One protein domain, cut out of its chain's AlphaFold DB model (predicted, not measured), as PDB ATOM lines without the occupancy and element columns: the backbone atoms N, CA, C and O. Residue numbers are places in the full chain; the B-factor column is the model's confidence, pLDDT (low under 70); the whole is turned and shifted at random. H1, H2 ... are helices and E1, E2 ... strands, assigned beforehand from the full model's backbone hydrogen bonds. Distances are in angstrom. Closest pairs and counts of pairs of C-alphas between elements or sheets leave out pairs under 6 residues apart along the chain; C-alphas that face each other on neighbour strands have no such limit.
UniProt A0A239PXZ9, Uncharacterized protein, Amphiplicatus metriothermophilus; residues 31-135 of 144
ATOM      1  N   ILE A  31     264.385 318.624 311.408       97.69
ATOM      2  CA  ILE A  31     263.161 319.225 311.947       97.69
ATOM      3  C   ILE A  31     263.470 320.656 312.384       97.69
ATOM      4  O   ILE A  31     264.434 320.890 313.114       97.69
ATOM      5  N   ARG A  32     262.647 321.617 311.963       98.12
ATOM      6  CA  ARG A  32     262.669 322.993 312.477       98.12
ATOM      7  C   ARG A  32     261.328 323.332 313.104       98.12
ATOM      8  O   ARG A  32     260.282 323.042 312.532       98.12
ATOM      9  N   LEU A  33     261.387 323.971 314.266       97.44
ATOM     10  CA  LEU A  33     260.241 324.524 314.974       97.44
ATOM     11  C   LEU A  33     260.419 326.037 315.049       97.44
ATOM     12  O   LEU A  33     261.480 326.508 315.460       97.44
ATOM     13  N   ALA A  34     259.398 326.787 314.655       96.69
ATOM     14  CA  ALA A  34     259.396 328.241 314.741       96.69
ATOM     15  C   ALA A  34     258.026 328.756 315.207       96.69
ATOM     16  O   ALA A  34     257.005 328.153 314.863       96.69
ATOM     17  N   PRO A  35     257.973 329.873 315.956       94.81
ATOM     18  CA  PRO A  35     256.715 330.558 316.224       94.81
ATOM     19  C   PRO A  35     256.000 330.917 314.916       94.81
ATOM     20  O   PRO A  35     256.634 331.370 313.962       94.81
ATOM     21  N   GLY A  36     254.687 330.710 314.877       91.25
ATOM     22  CA  GLY A  36     253.797 331.183 313.822       91.25
ATOM     23  C   GLY A  36     252.811 332.223 314.355       91.25
ATOM     24  O   GLY A  36     252.865 332.634 315.516       91.25
ATOM     25  N   GLU A  37     251.885 332.655 313.505       88.88
ATOM     26  CA  GLU A  37     250.841 333.606 313.897       88.88
ATOM     27  C   GLU A  37     249.693 332.926 314.658       88.88
ATOM     28  O   GLU A  37     249.490 331.716 314.575       88.88
ATOM     29  N   GLY A  38     248.911 333.708 315.410       87.12
ATOM     30  CA  GLY A  38     247.624 333.254 315.956       87.12
ATOM     31  C   GLY A  38     247.696 332.073 316.933       87.12
ATOM     32  O   GLY A  38     246.750 331.291 317.009       87.12
ATOM     33  N   GLY A  39     248.809 331.911 317.657       89.94
ATOM     34  CA  GLY A  39     249.008 330.793 318.589       89.94
ATOM     35  C   GLY A  39     249.396 329.475 317.910       89.94
ATOM     36  O   GLY A  39     249.293 328.407 318.523       89.94
ATOM     37  N   PHE A  40     249.834 329.530 316.652       95.06
ATOM     38  CA  PHE A  40     250.392 328.390 315.938       95.06
ATOM     39  C   PHE A  40     251.917 328.370 316.019       95.06
ATOM     40  O   PHE A  40     252.578 329.383 316.235       95.06
ATOM     41  N   TRP A  41     252.472 327.182 315.831       96.81
ATOM     42  CA  TRP A  41     253.883 326.940 315.586       96.81
ATOM     43  C   TRP A  41     254.044 326.269 314.234       96.81
ATOM     44  O   TRP A  41     253.299 325.348 313.897       96.81
ATOM     45  N   ARG A  42     255.044 326.714 313.483       97.69
ATOM     46  CA  ARG A  42     255.449 326.103 312.228       97.69
ATOM     47  C   ARG A  42     256.400 324.951 312.525       97.69
ATOM     48  O   ARG A  42     257.424 325.144 313.182       97.69
ATOM     49  N   VAL A  43     256.076 323.773 312.006       98.25
ATOM     50  CA  VAL A  43     256.978 322.619 311.961       98.25
ATOM     51  C   VAL A  43     257.377 322.374 310.519       98.25
ATOM     52  O   VAL A  43     256.509 322.250 309.660       98.25
ATOM     53  N   GLU A  44     258.675 322.292 310.256       98.62
ATOM     54  CA  GLU A  44     259.226 321.993 308.935       98.62
ATOM     55  C   GLU A  44     260.078 320.734 309.003       98.62
ATOM     56  O   GLU A  44     260.911 320.583 309.898       98.62
ATOM     57  N   TYR A  45     259.881 319.862 308.023       98.44
ATOM     58  CA  TYR A  45     260.634 318.639 307.814       98.44
ATOM     59  C   TYR A  45     261.396 318.732 306.499       98.44
ATOM     60  O   TYR A  45     260.812 319.063 305.463       98.44
ATOM     61  N   GLU A  46     262.676 318.380 306.526       98.12
ATOM     62  CA  GLU A  46     263.487 318.171 305.332       98.12
ATOM     63  C   GLU A  46     264.089 316.763 305.347       98.12
ATOM     64  O   GLU A  46     264.849 316.404 306.246       98.12
ATOM     65  N   LEU A  47     263.737 315.975 304.332       96.56
ATOM     66  CA  LEU A  47     264.252 314.627 304.116       96.56
ATOM     67  C   LEU A  47     265.596 314.682 303.373       96.56
ATOM     68  O   LEU A  47     265.784 315.511 302.476       96.56
ATOM     69  N   ALA A  48     266.511 313.760 303.682       95.06
ATOM     70  CA  ALA A  48     267.784 313.647 302.961       95.06
ATOM     71  C   ALA A  48     267.598 313.240 301.488       95.06
ATOM     72  O   ALA A  48     268.303 313.753 300.615       95.06
ATOM     73  N   SER A  49     266.591 312.406 301.219       93.88
ATOM     74  CA  SER A  49     266.169 311.954 299.890       93.88
ATOM     75  C   SER A  49     264.643 312.061 299.759       93.88
ATOM     76  O   SER A  49     263.948 311.950 300.772       93.88
ATOM     77  N   PRO A  50     264.091 312.301 298.553       95.88
ATOM     78  CA  PRO A  50     262.644 312.300 298.359       95.88
ATOM     79  C   PRO A  50     262.016 310.960 298.764       95.88
ATOM     80  O   PRO A  50     262.530 309.908 298.400       95.88
ATOM     81  N   ALA A  51     260.883 311.001 299.464       96.19
ATOM     82  CA  ALA A  51     260.116 309.819 299.848       96.19
ATOM     83  C   ALA A  51     258.628 310.030 299.555       96.19
ATOM     84  O   ALA A  51     258.139 311.158 299.536       96.19
ATOM     85  N   THR A  52     257.889 308.949 299.329       96.25
ATOM     86  CA  THR A  52     256.425 308.993 299.160       96.25
ATOM     87  C   THR A  52     255.684 309.071 300.496       96.25
ATOM     88  O   THR A  52     254.505 309.422 300.538       96.25
ATOM     89  N   ARG A  53     256.381 308.771 301.599       95.88
ATOM     90  CA  ARG A  53     255.840 308.720 302.958       95.88
ATOM     91  C   ARG A  53     256.892 309.166 303.979       95.88
ATOM     92  O   ARG A  53     258.082 308.899 303.811       95.88
ATOM     93  N   MET A  54     256.433 309.830 305.039       96.75
ATOM     94  CA  MET A  54     257.204 310.118 306.251       96.75
ATOM     95  C   MET A  54     256.344 309.791 307.480       96.75
ATOM     96  O   MET A  54     255.332 310.453 307.705       96.75
ATOM     97  N   GLY A  55     256.709 308.770 308.252       95.88
ATOM     98  CA  GLY A  55     255.971 308.334 309.444       95.88
ATOM     99  C   GLY A  55     256.329 309.145 310.689       95.88
ATOM    100  O   GLY A  55     257.459 309.611 310.815       95.88
ATOM    101  N   PHE A  56     255.387 309.310 311.622       94.75
ATOM    102  CA  PHE A  56     255.664 309.855 312.957       94.75
ATOM    103  C   PHE A  56     256.032 308.727 313.927       94.75
ATOM    104  O   PHE A  56     255.361 307.701 313.945       94.75
ATOM    105  N   VAL A  57     257.039 308.942 314.780       92.62
ATOM    106  CA  VAL A  57     257.475 307.936 315.771       92.62
ATOM    107  C   VAL A  57     256.455 307.792 316.906       92.62
ATOM    108  O   VAL A  57     256.086 306.686 317.281       92.62
ATOM    109  N   ARG A  58     255.962 308.912 317.456       90.44
ATOM    110  CA  ARG A  58     254.972 308.910 318.548       90.44
ATOM    111  C   ARG A  58     253.566 309.125 318.013       90.44
ATOM    112  O   ARG A  58     253.253 310.200 317.491       90.44
ATOM    113  N   ILE A  59     252.698 308.131 318.183       88.44
ATOM    114  CA  ILE A  59     251.331 308.139 317.645       88.44
ATOM    115  C   ILE A  59     250.315 307.927 318.782       88.44
ATOM    116  O   ILE A  59     249.720 306.863 318.912       88.44
ATOM    117  N   PRO A  60     250.089 308.941 319.633       84.50
ATOM    118  CA  PRO A  60     249.159 308.813 320.756       84.50
ATOM    119  C   PRO A  60     247.684 308.766 320.314       84.50
ATOM    120  O   PRO A  60     246.831 308.312 321.070       84.50
ATOM    121  N   ASN A  61     247.367 309.321 319.134       89.31
ATOM    122  CA  ASN A  61     246.059 309.319 318.461       89.31
ATOM    123  C   ASN A  61     246.154 310.030 317.091       89.31
ATOM    124  O   ASN A  61     247.213 310.506 316.682       89.31
ATOM    125  N   ASP A  62     245.014 310.177 316.423       92.12
ATOM    126  CA  ASP A  62     244.802 310.820 315.120       92.12
ATOM    127  C   ASP A  62     244.756 312.364 315.137       92.12
ATOM    128  O   ASP A  62     244.452 313.008 314.132       92.12
ATOM    129  N   TRP A  63     245.045 313.016 316.264       91.06
ATOM    130  CA  TRP A  63     244.905 314.475 316.376       91.06
ATOM    131  C   TRP A  63     245.763 315.261 315.382       91.06
ATOM    132  O   TRP A  63     245.337 316.330 314.947       91.06
ATOM    133  N   ARG A  64     246.959 314.762 315.025       93.50
ATOM    134  CA  ARG A  64     247.797 315.433 314.017       93.50
ATOM    135  C   ARG A  64     247.029 315.570 312.704       93.50
ATOM    136  O   ARG A  64     246.913 316.679 312.201       93.50
ATOM    137  N   ALA A  65     246.408 314.483 312.245       95.50
ATOM    138  CA  ALA A  65     245.594 314.459 311.032       95.50
ATOM    139  C   ALA A  65     244.417 315.447 311.078       95.50
ATOM    140  O   ALA A  65     244.066 316.038 310.063       95.50
ATOM    141  N   ARG A  66     243.827 315.677 312.258       94.62
ATOM    142  CA  ARG A  66     242.673 316.580 312.409       94.62
ATOM    143  C   ARG A  66     243.011 318.058 312.588       94.62
ATOM    144  O   ARG A  66     242.147 318.901 312.364       94.62
ATOM    145  N   HIS A  67     244.199 318.390 313.092       93.75
ATOM    146  CA  HIS A  67     244.471 319.745 313.589       93.75
ATOM    147  C   HIS A  67     245.734 320.396 313.043       93.75
ATOM    148  O   HIS A  67     245.882 321.608 313.207       93.75
ATOM    149  N   TRP A  68     246.641 319.635 312.437       96.38
ATOM    150  CA  TRP A  68     247.804 320.217 311.777       96.38
ATOM    151  C   TRP A  68     247.378 320.670 310.395       96.38
ATOM    152  O   TRP A  68     246.811 319.897 309.624       96.38
ATOM    153  N   LYS A  69     247.642 321.935 310.093       97.19
ATOM    154  CA  LYS A  69     247.304 322.510 308.797       97.19
ATOM    155  C   LYS A  69     248.528 322.412 307.900       97.19
ATOM    156  O   LYS A  69     249.567 322.943 308.289       97.19
ATOM    157  N   PRO A  70     248.462 321.732 306.748       97.88
ATOM    158  CA  PRO A  70     249.591 321.708 305.837       97.88
ATOM    159  C   PRO A  70     249.808 323.103 305.241       97.88
ATOM    160  O   PRO A  70     248.850 323.798 304.913       97.88
ATOM    161  N   ALA A  71     251.070 323.503 305.091       97.31
ATOM    162  CA  ALA A  71     251.427 324.717 304.356       97.31
ATOM    163  C   ALA A  71     251.343 324.518 302.828       97.31
ATOM    164  O   ALA A  71     251.241 325.488 302.086       97.31
ATOM    165  N   ASP A  72     251.393 323.262 302.371       97.81
ATOM    166  CA  ASP A  72     251.193 322.842 300.982       97.81
ATOM    167  C   ASP A  72     249.970 321.920 300.915       97.81
ATOM    168  O   ASP A  72     249.985 320.822 301.472       97.81
ATOM    169  N   GLU A  73     248.911 322.346 300.227       97.69
ATOM    170  CA  GLU A  73     247.656 321.593 300.129       97.69
ATOM    171  C   GLU A  73     247.789 320.249 299.396       97.69
ATOM    172  O   GLU A  73     246.899 319.399 299.524       97.69
ATOM    173  N   ALA A  74     248.884 320.022 298.660       98.19
ATOM    174  CA  ALA A  74     249.190 318.723 298.068       98.19
ATOM    175  C   ALA A  74     249.572 317.676 299.124       98.19
ATOM    176  O   ALA A  74     249.485 316.477 298.847       98.19
ATOM    177  N   LEU A  75     249.982 318.102 300.321       98.56
ATOM    178  CA  LEU A  75     250.343 317.235 301.437       98.56
ATOM    179  C   LEU A  75     249.181 317.053 302.414       98.56
ATOM    180  O   LEU A  75     248.342 317.929 302.621       98.56
ATOM    181  N   GLU A  76     249.171 315.901 303.073       98.31
ATOM    182  CA  GLU A  76     248.274 315.612 304.185       98.31
ATOM    183  C   GLU A  76     248.976 314.779 305.256       98.31
ATOM    184  O   GLU A  76     249.947 314.072 304.979       98.31
ATOM    185  N   ILE A  77     248.450 314.845 306.481       98.19
ATOM    186  CA  ILE A  77     248.727 313.849 307.515       98.19
ATOM    187  C   ILE A  77     247.577 312.853 307.497       98.19
ATOM    188  O   ILE A  77     246.450 313.201 307.846       98.19
ATOM    189  N   ALA A  78     247.870 311.617 307.116       96.62
ATOM    190  CA  ALA A  78     246.922 310.518 307.185       96.62
ATOM    191  C   ALA A  78     247.069 309.779 308.522       96.62
ATOM    192  O   ALA A  78     248.177 309.652 309.049       96.62
ATOM    193  N   HIS A  79     245.944 309.290 309.052       95.38
ATOM    194  CA  HIS A  79     245.904 308.360 310.176       95.38
ATOM    195  C   HIS A  79     245.135 307.106 309.756       95.38
ATOM    196  O   HIS A  79     243.935 307.191 309.496       95.38
ATOM    197  N   VAL A  80     245.824 305.975 309.627       93.38
ATOM    198  CA  VAL A  80     245.260 304.714 309.114       93.38
ATOM    199  C   VAL A  80     245.841 303.572 309.934       93.38
ATOM    200  O   VAL A  80     247.048 303.550 310.152       93.38
ATOM    201  N   ASP A  81     244.987 302.666 310.411       91.25
ATOM    202  CA  ASP A  81     245.375 301.462 311.160       91.25
ATOM    203  C   ASP A  81     246.323 301.726 312.346       91.25
ATOM    204  O   ASP A  81     247.218 300.946 312.651       91.25
ATOM    205  N   GLY A  82     246.123 302.856 313.036       89.75
ATOM    206  CA  GLY A  82     246.935 303.259 314.187       89.75
ATOM    207  C   GLY A  82     248.249 303.957 313.828       89.75
ATOM    208  O   GLY A  82     248.923 304.466 314.720       89.75
ATOM    209  N   GLU A  83     248.593 304.072 312.546       91.62
ATOM    210  CA  GLU A  83     249.754 304.823 312.079       91.62
ATOM    211  C   GLU A  83     249.406 306.273 311.760       91.62
ATOM    212  O   GLU A  83     248.310 306.573 311.297       91.62
ATOM    213  N   SER A  84     250.360 307.189 311.951       94.12
ATOM    214  CA  SER A  84     250.262 308.555 311.423       94.12
ATOM    215  C   SER A  84     251.456 308.862 310.540       94.12
ATOM    216  O   SER A  84     252.597 308.645 310.944       94.12
ATOM    217  N   PHE A  85     251.205 309.416 309.359       96.75
ATOM    218  CA  PHE A  85     252.250 309.688 308.379       96.75
ATOM    219  C   PHE A  85     251.868 310.839 307.453       96.75
ATOM    220  O   PHE A  85     250.693 311.103 307.207       96.75
ATOM    221  N   VAL A  86     252.882 311.505 306.917       98.06
ATOM    222  CA  VAL A  86     252.748 312.493 305.850       98.06
ATOM    223  C   VAL A  86     252.855 311.799 304.503       98.06
ATOM    224  O   VAL A  86     253.744 310.967 304.303       98.06
ATOM    225  N   ARG A  87     251.984 312.173 303.567       97.69
ATOM    226  CA  ARG A  87     252.080 311.812 302.147       97.69
ATOM    227  C   ARG A  87     251.580 312.953 301.270       97.69
ATOM    228  O   ARG A  87     250.856 313.831 301.742       97.69
ATOM    229  N   ARG A  88     251.911 312.900 299.981       98.25
ATOM    230  CA  ARG A  88     251.196 313.684 298.972       98.25
ATOM    231  C   ARG A  88     249.898 312.989 298.576       98.25
ATOM    232  O   ARG A  88     249.852 311.764 298.481       98.25
ATOM    233  N   LYS A  89     248.858 313.775 298.297       98.12
ATOM    234  CA  LYS A  89     247.539 313.297 297.851       98.12
ATOM    235  C   LYS A  89     247.575 312.657 296.461       98.12
ATOM    236  O   LYS A  89     246.768 311.783 296.172       98.12
ATOM    237  N   ASP A  90     248.524 313.070 295.625       97.62
ATOM    238  CA  ASP A  90     248.774 312.507 294.292       97.62
ATOM    239  C   ASP A  90     249.723 311.293 294.306       97.62
ATOM    240  O   ASP A  90     250.018 310.726 293.256       97.62
ATOM    241  N   GLY A  91     250.219 310.891 295.482       96.75
ATOM    242  CA  GLY A  91     251.147 309.771 295.646       96.75
ATOM    243  C   GLY A  91     252.591 310.049 295.213       96.75
ATOM    244  O   GLY A  91     253.432 309.157 295.337       96.75
ATOM    245  N   ALA A  92     252.917 311.254 294.737       97.69
ATOM    246  CA  ALA A  92     254.279 311.582 294.337       97.69
ATOM    247  C   ALA A  92     255.231 311.666 295.546       97.69
ATOM    248  O   ALA A  92     254.824 311.865 296.696       97.69
ATOM    249  N   ALA A  93     256.533 311.546 295.282       97.44
ATOM    250  CA  ALA A  93     257.551 311.749 296.304       97.44
ATOM    251  C   ALA A  93     257.686 313.237 296.677       97.44
ATOM    252  O   ALA A  93     257.488 314.135 295.855       97.44
ATOM    253  N   PHE A  94     258.072 313.507 297.921       97.94
ATOM    254  CA  PHE A  94     258.369 314.840 298.431       97.94
ATOM    255  C   PHE A  94     259.670 314.824 299.232       97.94
ATOM    256  O   PHE A  94     260.066 313.804 299.783       97.94
ATOM    257  N   ARG A  95     260.344 315.976 299.293       97.56
ATOM    258  CA  ARG A  95     261.547 316.178 300.123       97.56
ATOM    259  C   ARG A  95     261.277 317.075 301.331       97.56
ATOM    260  O   ARG A  95     262.034 317.053 302.294       97.56
ATOM    261  N   ARG A  96     260.221 317.888 301.278       98.44
ATOM    262  CA  ARG A  96     259.868 318.851 302.324       98.44
ATOM    263  C   ARG A  96     258.401 318.729 302.685       98.44
ATOM    264  O   ARG A  96     257.580 318.511 301.801       98.44
ATOM    265  N   ALA A  97     258.100 318.916 303.961       98.56
ATOM    266  CA  ALA A  97     256.743 319.048 304.464       98.56
ATOM    267  C   ALA A  97     256.717 320.114 305.558       98.56
ATOM    268  O   ALA A  97     257.653 320.210 306.349       98.56
ATOM    269  N   ALA A  98     255.659 320.916 305.604       98.44
ATOM    270  CA  ALA A  98     255.514 321.963 306.600       98.44
ATOM    271  C   ALA A  98     254.071 322.044 307.090       98.44
ATOM    272  O   ALA A  98     253.138 321.909 306.295       98.44
ATOM    273  N   PHE A  99     253.905 322.262 308.392       98.44
ATOM    274  CA  PHE A  99     252.601 322.301 309.042       98.44
ATOM    275  C   PHE A  99     252.523 323.418 310.075       98.44
ATOM    276  O   PHE A  99     253.457 323.610 310.854       98.44
ATOM    277  N   ASP A 100     251.380 324.094 310.124       97.94
ATOM    278  CA  ASP A 100     251.007 324.965 311.230       97.94
ATOM    279  C   ASP A 100     250.255 324.150 312.284       97.94
ATOM    280  O   ASP A 100     249.239 323.498 312.013       97.94
ATOM    281  N   VAL A 101     250.771 324.182 313.509       96.44
ATOM    282  CA  VAL A 101     250.318 323.356 314.627       96.44
ATOM    283  C   VAL A 101     249.866 324.246 315.779       96.44
ATOM    284  O   VAL A 101     250.625 325.114 316.199       96.44
ATOM    285  N   PRO A 102     248.660 324.053 316.341       94.62
ATOM    286  CA  PRO A 102     248.208 324.872 317.459       94.62
ATOM    287  C   PRO A 102     249.032 324.570 318.719       94.62
ATOM    288  O   PRO A 102     249.043 323.431 319.200       94.62
ATOM    289  N   ALA A 103     249.668 325.595 319.290       93.75
ATOM    290  CA  ALA A 103     250.496 325.486 320.490       93.75
ATOM    291  C   ALA A 103     249.655 325.529 321.771       93.75
ATOM    292  O   ALA A 103     249.757 326.430 322.598       93.75
ATOM    293  N   ARG A 104     248.783 324.533 321.921       91.69
ATOM    294  CA  ARG A 104     247.890 324.371 323.072       91.69
ATOM    295  C   ARG A 104     248.176 323.071 323.802       91.69
ATOM    296  O   ARG A 104     248.494 322.060 323.169       91.69
ATOM    297  N   TYR A 105     247.986 323.088 325.118       90.25
ATOM    298  CA  TYR A 105     248.035 321.865 325.905       90.25
ATOM    299  C   TYR A 105     246.951 320.890 325.440       90.25
ATOM    300  O   TYR A 105     245.800 321.270 325.206       90.25
ATOM    301  N   ARG A 106     247.324 319.616 325.311       86.00
ATOM    302  CA  ARG A 106     246.381 318.522 325.089       86.00
ATOM    303  C   ARG A 106     246.779 317.337 325.942       86.00
ATOM    304  O   ARG A 106     247.905 316.863 325.844       86.00
ATOM    305  N   HIS A 107     245.821 316.825 326.706       86.62
ATOM    306  CA  HIS A 107     246.011 315.578 327.424       86.62
ATOM    307  C   HIS A 107     246.136 314.410 326.439       86.62
ATOM    308  O   HIS A 107     245.290 314.232 325.556       86.62
ATOM    309  N   LEU A 108     247.202 313.630 326.590       82.75
ATOM    310  CA  LEU A 108     247.478 312.432 325.815       82.75
ATOM    311  C   LEU A 108     247.662 311.272 326.793       82.75
ATOM    312  O   LEU A 108     248.588 311.314 327.604       82.75
ATOM    313  N   PRO A 109     246.788 310.252 326.775       80.31
ATOM    314  CA  PRO A 109     246.959 309.105 327.653       80.31
ATOM    315  C   PRO A 109     248.325 308.457 327.415       80.31
ATOM    316  O   PRO A 109     248.635 308.076 326.290       80.31
ATOM    317  N   LYS A 110     249.118 308.323 328.485       82.38
ATOM    318  CA  LYS A 110     250.450 307.689 328.476       82.38
ATOM    319  C   LYS A 110     251.503 308.377 327.588       82.38
ATOM    320  O   LYS A 110     252.512 307.755 327.277       82.38
ATOM    321  N   ASP A 111     251.308 309.637 327.198       85.19
ATOM    322  CA  ASP A 111     252.288 310.375 326.395       85.19
ATOM    323  C   ASP A 111     252.313 311.867 326.764       85.19
ATOM    324  O   ASP A 111     251.352 312.414 327.310       85.19
ATOM    325  N   TYR A 112     253.417 312.550 326.466       87.75
ATOM    326  CA  TYR A 112     253.564 313.974 326.770       87.75
ATOM    327  C   TYR A 112     252.861 314.852 325.732       87.75
ATOM    328  O   TYR A 112     252.942 314.604 324.529       87.75
ATOM    329  N   ALA A 113     252.209 315.932 326.175       91.56
ATOM    330  CA  ALA A 113     251.657 316.941 325.272       91.56
ATOM    331  C   ALA A 113     252.776 317.577 324.420       91.56
ATOM    332  O   ALA A 113     253.847 317.862 324.954       91.56
ATOM    333  N   PRO A 114     252.552 317.859 323.120       92.94
ATOM    334  CA  PRO A 114     253.569 318.505 322.283       92.94
ATOM    335  C   PRO A 114     253.907 319.923 322.764       92.94
ATOM    336  O   PRO A 114     255.047 320.360 322.636       92.94
ATOM    337  N   PHE A 115     252.920 320.610 323.342       95.25
ATOM    338  CA  PHE A 115     253.020 321.976 323.839       95.25
ATOM    339  C   PHE A 115     252.405 322.073 325.233       95.25
ATOM    340  O   PHE A 115     251.340 321.505 325.482       95.25
ATOM    341  N   SER A 116     253.043 322.835 326.115       94.75
ATOM    342  CA  SER A 116     252.511 323.209 327.426       94.75
ATOM    343  C   SER A 116     252.763 324.702 327.666       94.75
ATOM    344  O   SER A 116     253.856 325.070 328.101       94.75
ATOM    345  N   PRO A 117     251.794 325.572 327.325       93.25
ATOM    346  CA  PRO A 117     251.876 327.006 327.598       93.25
ATOM    347  C   PRO A 117     251.806 327.307 329.101       93.25
ATOM    348  O   PRO A 117     251.068 326.641 329.828       93.25
ATOM    349  N   PHE A 118     252.524 328.335 329.546       93.62
ATOM    350  CA  PHE A 118     252.492 328.857 330.914       93.62
ATOM    351  C   PHE A 118     251.778 330.213 330.976       93.62
ATOM    352  O   PHE A 118     251.647 330.918 329.974       93.62
ATOM    353  N   SER A 119     251.295 330.595 332.162       92.00
ATOM    354  CA  SER A 119     250.536 331.840 332.363       92.00
ATOM    355  C   SER A 119     251.374 333.115 332.229       92.00
ATOM    356  O   SER A 119     250.814 334.194 332.079       92.00
ATOM    357  N   ASP A 120     252.700 333.002 332.287       93.19
ATOM    358  CA  ASP A 120     253.658 334.093 332.073       93.19
ATOM    359  C   ASP A 120     254.031 334.288 330.590       93.19
ATOM    360  O   ASP A 120     254.879 335.116 330.264       93.19
ATOM    361  N   GLY A 121     253.401 333.533 329.681       89.62
ATOM    362  CA  GLY A 121     253.694 333.555 328.248       89.62
ATOM    363  C   GLY A 121     254.812 332.600 327.821       89.62
ATOM    364  O   GLY A 121     255.088 332.494 326.625       89.62
ATOM    365  N   GLY A 122     255.433 331.875 328.757       92.50
ATOM    366  CA  GLY A 122     256.381 330.812 328.449       92.50
ATOM    367  C   GLY A 122     255.732 329.627 327.725       92.50
ATOM    368  O   GLY A 122     254.524 329.390 327.808       92.50
ATOM    369  N   LEU A 123     256.550 328.834 327.030       94.62
ATOM    370  CA  LEU A 123     256.105 327.633 326.328       94.62
ATOM    371  C   LEU A 123     257.115 326.500 326.502       94.62
ATOM    372  O   LEU A 123     258.260 326.614 326.068       94.62
ATOM    373  N   LEU A 124     256.672 325.381 327.074       94.88
ATOM    374  CA  LEU A 124     257.412 324.122 327.012       94.88
ATOM    375  C   LEU A 124     257.011 323.353 325.754       94.88
ATOM    376  O   LEU A 124     255.822 323.212 325.450       94.88
ATOM    377  N   ILE A 125     258.013 322.831 325.045       95.69
ATOM    378  CA  ILE A 125     257.838 322.011 323.845       95.69
ATOM    379  C   ILE A 125     258.473 320.641 324.078       95.69
ATOM    380  O   ILE A 125     259.673 320.547 324.332       95.69
ATOM    381  N   HIS A 126     257.685 319.573 323.949       94.31
ATOM    382  CA  HIS A 126     258.202 318.206 323.989       94.31
ATOM    383  C   HIS A 126     258.600 317.760 322.575       94.31
ATOM    384  O   HIS A 126     257.779 317.268 321.796       94.31
ATOM    385  N   THR A 127     259.876 317.943 322.232       93.50
ATOM    386  CA  THR A 127     260.414 317.732 320.874       93.50
ATOM    387  C   THR A 127     260.271 316.295 320.367       93.50
ATOM    388  O   THR A 127     260.091 316.088 319.167       93.50
ATOM    389  N   GLY A 128     260.221 315.308 321.268       92.69
ATOM    390  CA  GLY A 128     259.974 313.907 320.915       92.69
ATOM    391  C   GLY A 128     258.635 313.672 320.204       92.69
ATOM    392  O   GLY A 128     258.503 312.701 319.464       92.69
ATOM    393  N   GLN A 129     257.655 314.578 320.347       93.31
ATOM    394  CA  GLN A 129     256.398 314.516 319.585       93.31
ATOM    395  C   GLN A 129     256.549 314.902 318.105       93.31
ATOM    396  O   GLN A 129     255.584 314.802 317.349       93.31
ATOM    397  N   PHE A 130     257.717 315.358 317.664       95.56
ATOM    398  CA  PHE A 130     257.938 315.773 316.278       95.56
ATOM    399  C   PHE A 130     258.851 314.815 315.517       95.56
ATOM    400  O   PHE A 130     258.980 314.970 314.308       95.56
ATOM    401  N   HIS A 131     259.441 313.821 316.190       95.06
ATOM    402  CA  HIS A 131     260.303 312.827 315.557       95.06
ATOM    403  C   HIS A 131     259.547 312.027 314.493       95.06
ATOM    404  O   HIS A 131     258.397 311.614 314.683       95.06
ATOM    405  N   ALA A 132     260.225 311.815 313.371       94.94
ATOM    406  CA  ALA A 132     259.684 311.175 312.187       94.94
ATOM    407  C   ALA A 132     260.785 310.397 311.457       94.94
ATOM    408  O   ALA A 132     261.968 310.630 311.699       94.94
ATOM    409  N   CYS A 133     260.400 309.504 310.553       93.69
ATOM    410  CA  CYS A 133     261.312 308.768 309.682       93.69
ATOM    411  C   CYS A 133     260.796 308.803 308.230       93.69
ATOM    412  O   CYS A 133     259.578 308.799 308.020       93.69
ATOM    413  N   PRO A 134     261.670 308.871 307.211       93.56
ATOM    414  CA  PRO A 134     261.260 308.677 305.824       93.56
ATOM    415  C   PRO A 134     261.019 307.191 305.527       93.56
ATOM    416  O   PRO A 134     261.675 306.331 306.108       93.56
ATOM    417  N   GLY A 135     260.149 306.892 304.562       86.81
ATOM    418  CA  GLY A 135     260.022 305.545 303.996       86.81
ATOM    419  C   GLY A 135     258.624 304.941 304.097       86.81
ATOM    420  O   GLY A 135     257.714 305.506 304.702       86.81
TER     421      GLY A 135
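AT A GLANCE: This is residues 31 to 135 of the 144 residues of an uncharacterized protein of Amphiplicatus metriothermophilus (UniProt A0A239PXZ9). Two small antiparallel sheets, E4 E5 E3 E9 and E1 E2 E6, are partly face to face as a crossed sandwich, with the short helix H1 over E4. The small hairpin E7 and E8 makes one end of the long axis, beyond a long loop, and the short helix H2 leads from it back to E9. The printed part has 105 residues with two named helices and nine named strands, in the order E1 E2 E3 H1 E4 E5 E6 E7 E8 H2 E9, and its class is mostly strand. It is compact, with a radius of gyration of the C-alphas of 13.6 A, and elongated, spanning 44 by 28 by 22 A.

IN THESE COORDINATES: In the largest sheet, E4 is residues 75 to 80, 15.5 A long, E5 is 83 to 88, 15.9 A, E3 is 53 to 56, 10.1 A, and E9 is 132 to 134, 7.0 A, ending at C-alpha 134 (261.260, 308.677, 305.824). In the second sheet, E1 is residues 31 to 35, 13.7 A, beginning at C-alpha 31 (263.161, 319.225, 311.947); E2 is 40 to 51, 26.4 A, and bends by 97 degrees at residue 48; E6 is 94 to 102, 23.8 A. E7 is residues 115 to 117 and E8 is 123 to 125, each 6.4 A. H1 is residues 63 to 67, 6.0 A, and H2 is 127 to 130, 5.6 A.

HOW THE PARTS SIT: In the hairpin E4 and E5, N 78 is 2.9 A from O 85, within hydrogen-bond range. E5 and E3 pair through N 86 and O 54, 2.8 A, and E3 and E9 through N 55 and O 133, 2.9 A. E3, H1 and E4 form a split strand-helix-strand unit, two strands running the same way with E5 between them, and its crossover is right-handed. H1 is on this sheet at a height over the sheet of 8.5 A; its closest C-alpha to E4 is that of Ala 65, 4.7 A from Ile 77. The strands of the two sandwiched sheets stand at 67 degrees. In the second sheet, N 34 is 3.0 A from O 42 in the hairpin E1 and E2, and N 43 is 2.9 A from O 99 across E2 and E6. H2 only grazes this sheet. In the hairpin E7 and E8, N 116 is 2.9 A from O 124. In H1 every O i to N i+4 pair is within hydrogen-bond range; H2 is too short for such a pair.

THE WHOLE: The two farthest C-alphas, of Ala 92 and Asp 120, are 43.9 A apart. The printed part has no cut. The link E6 to E7, residues 103 to 114, is long. The mean pLDDT of the printed part is 94.2, and no printed residue is under 70.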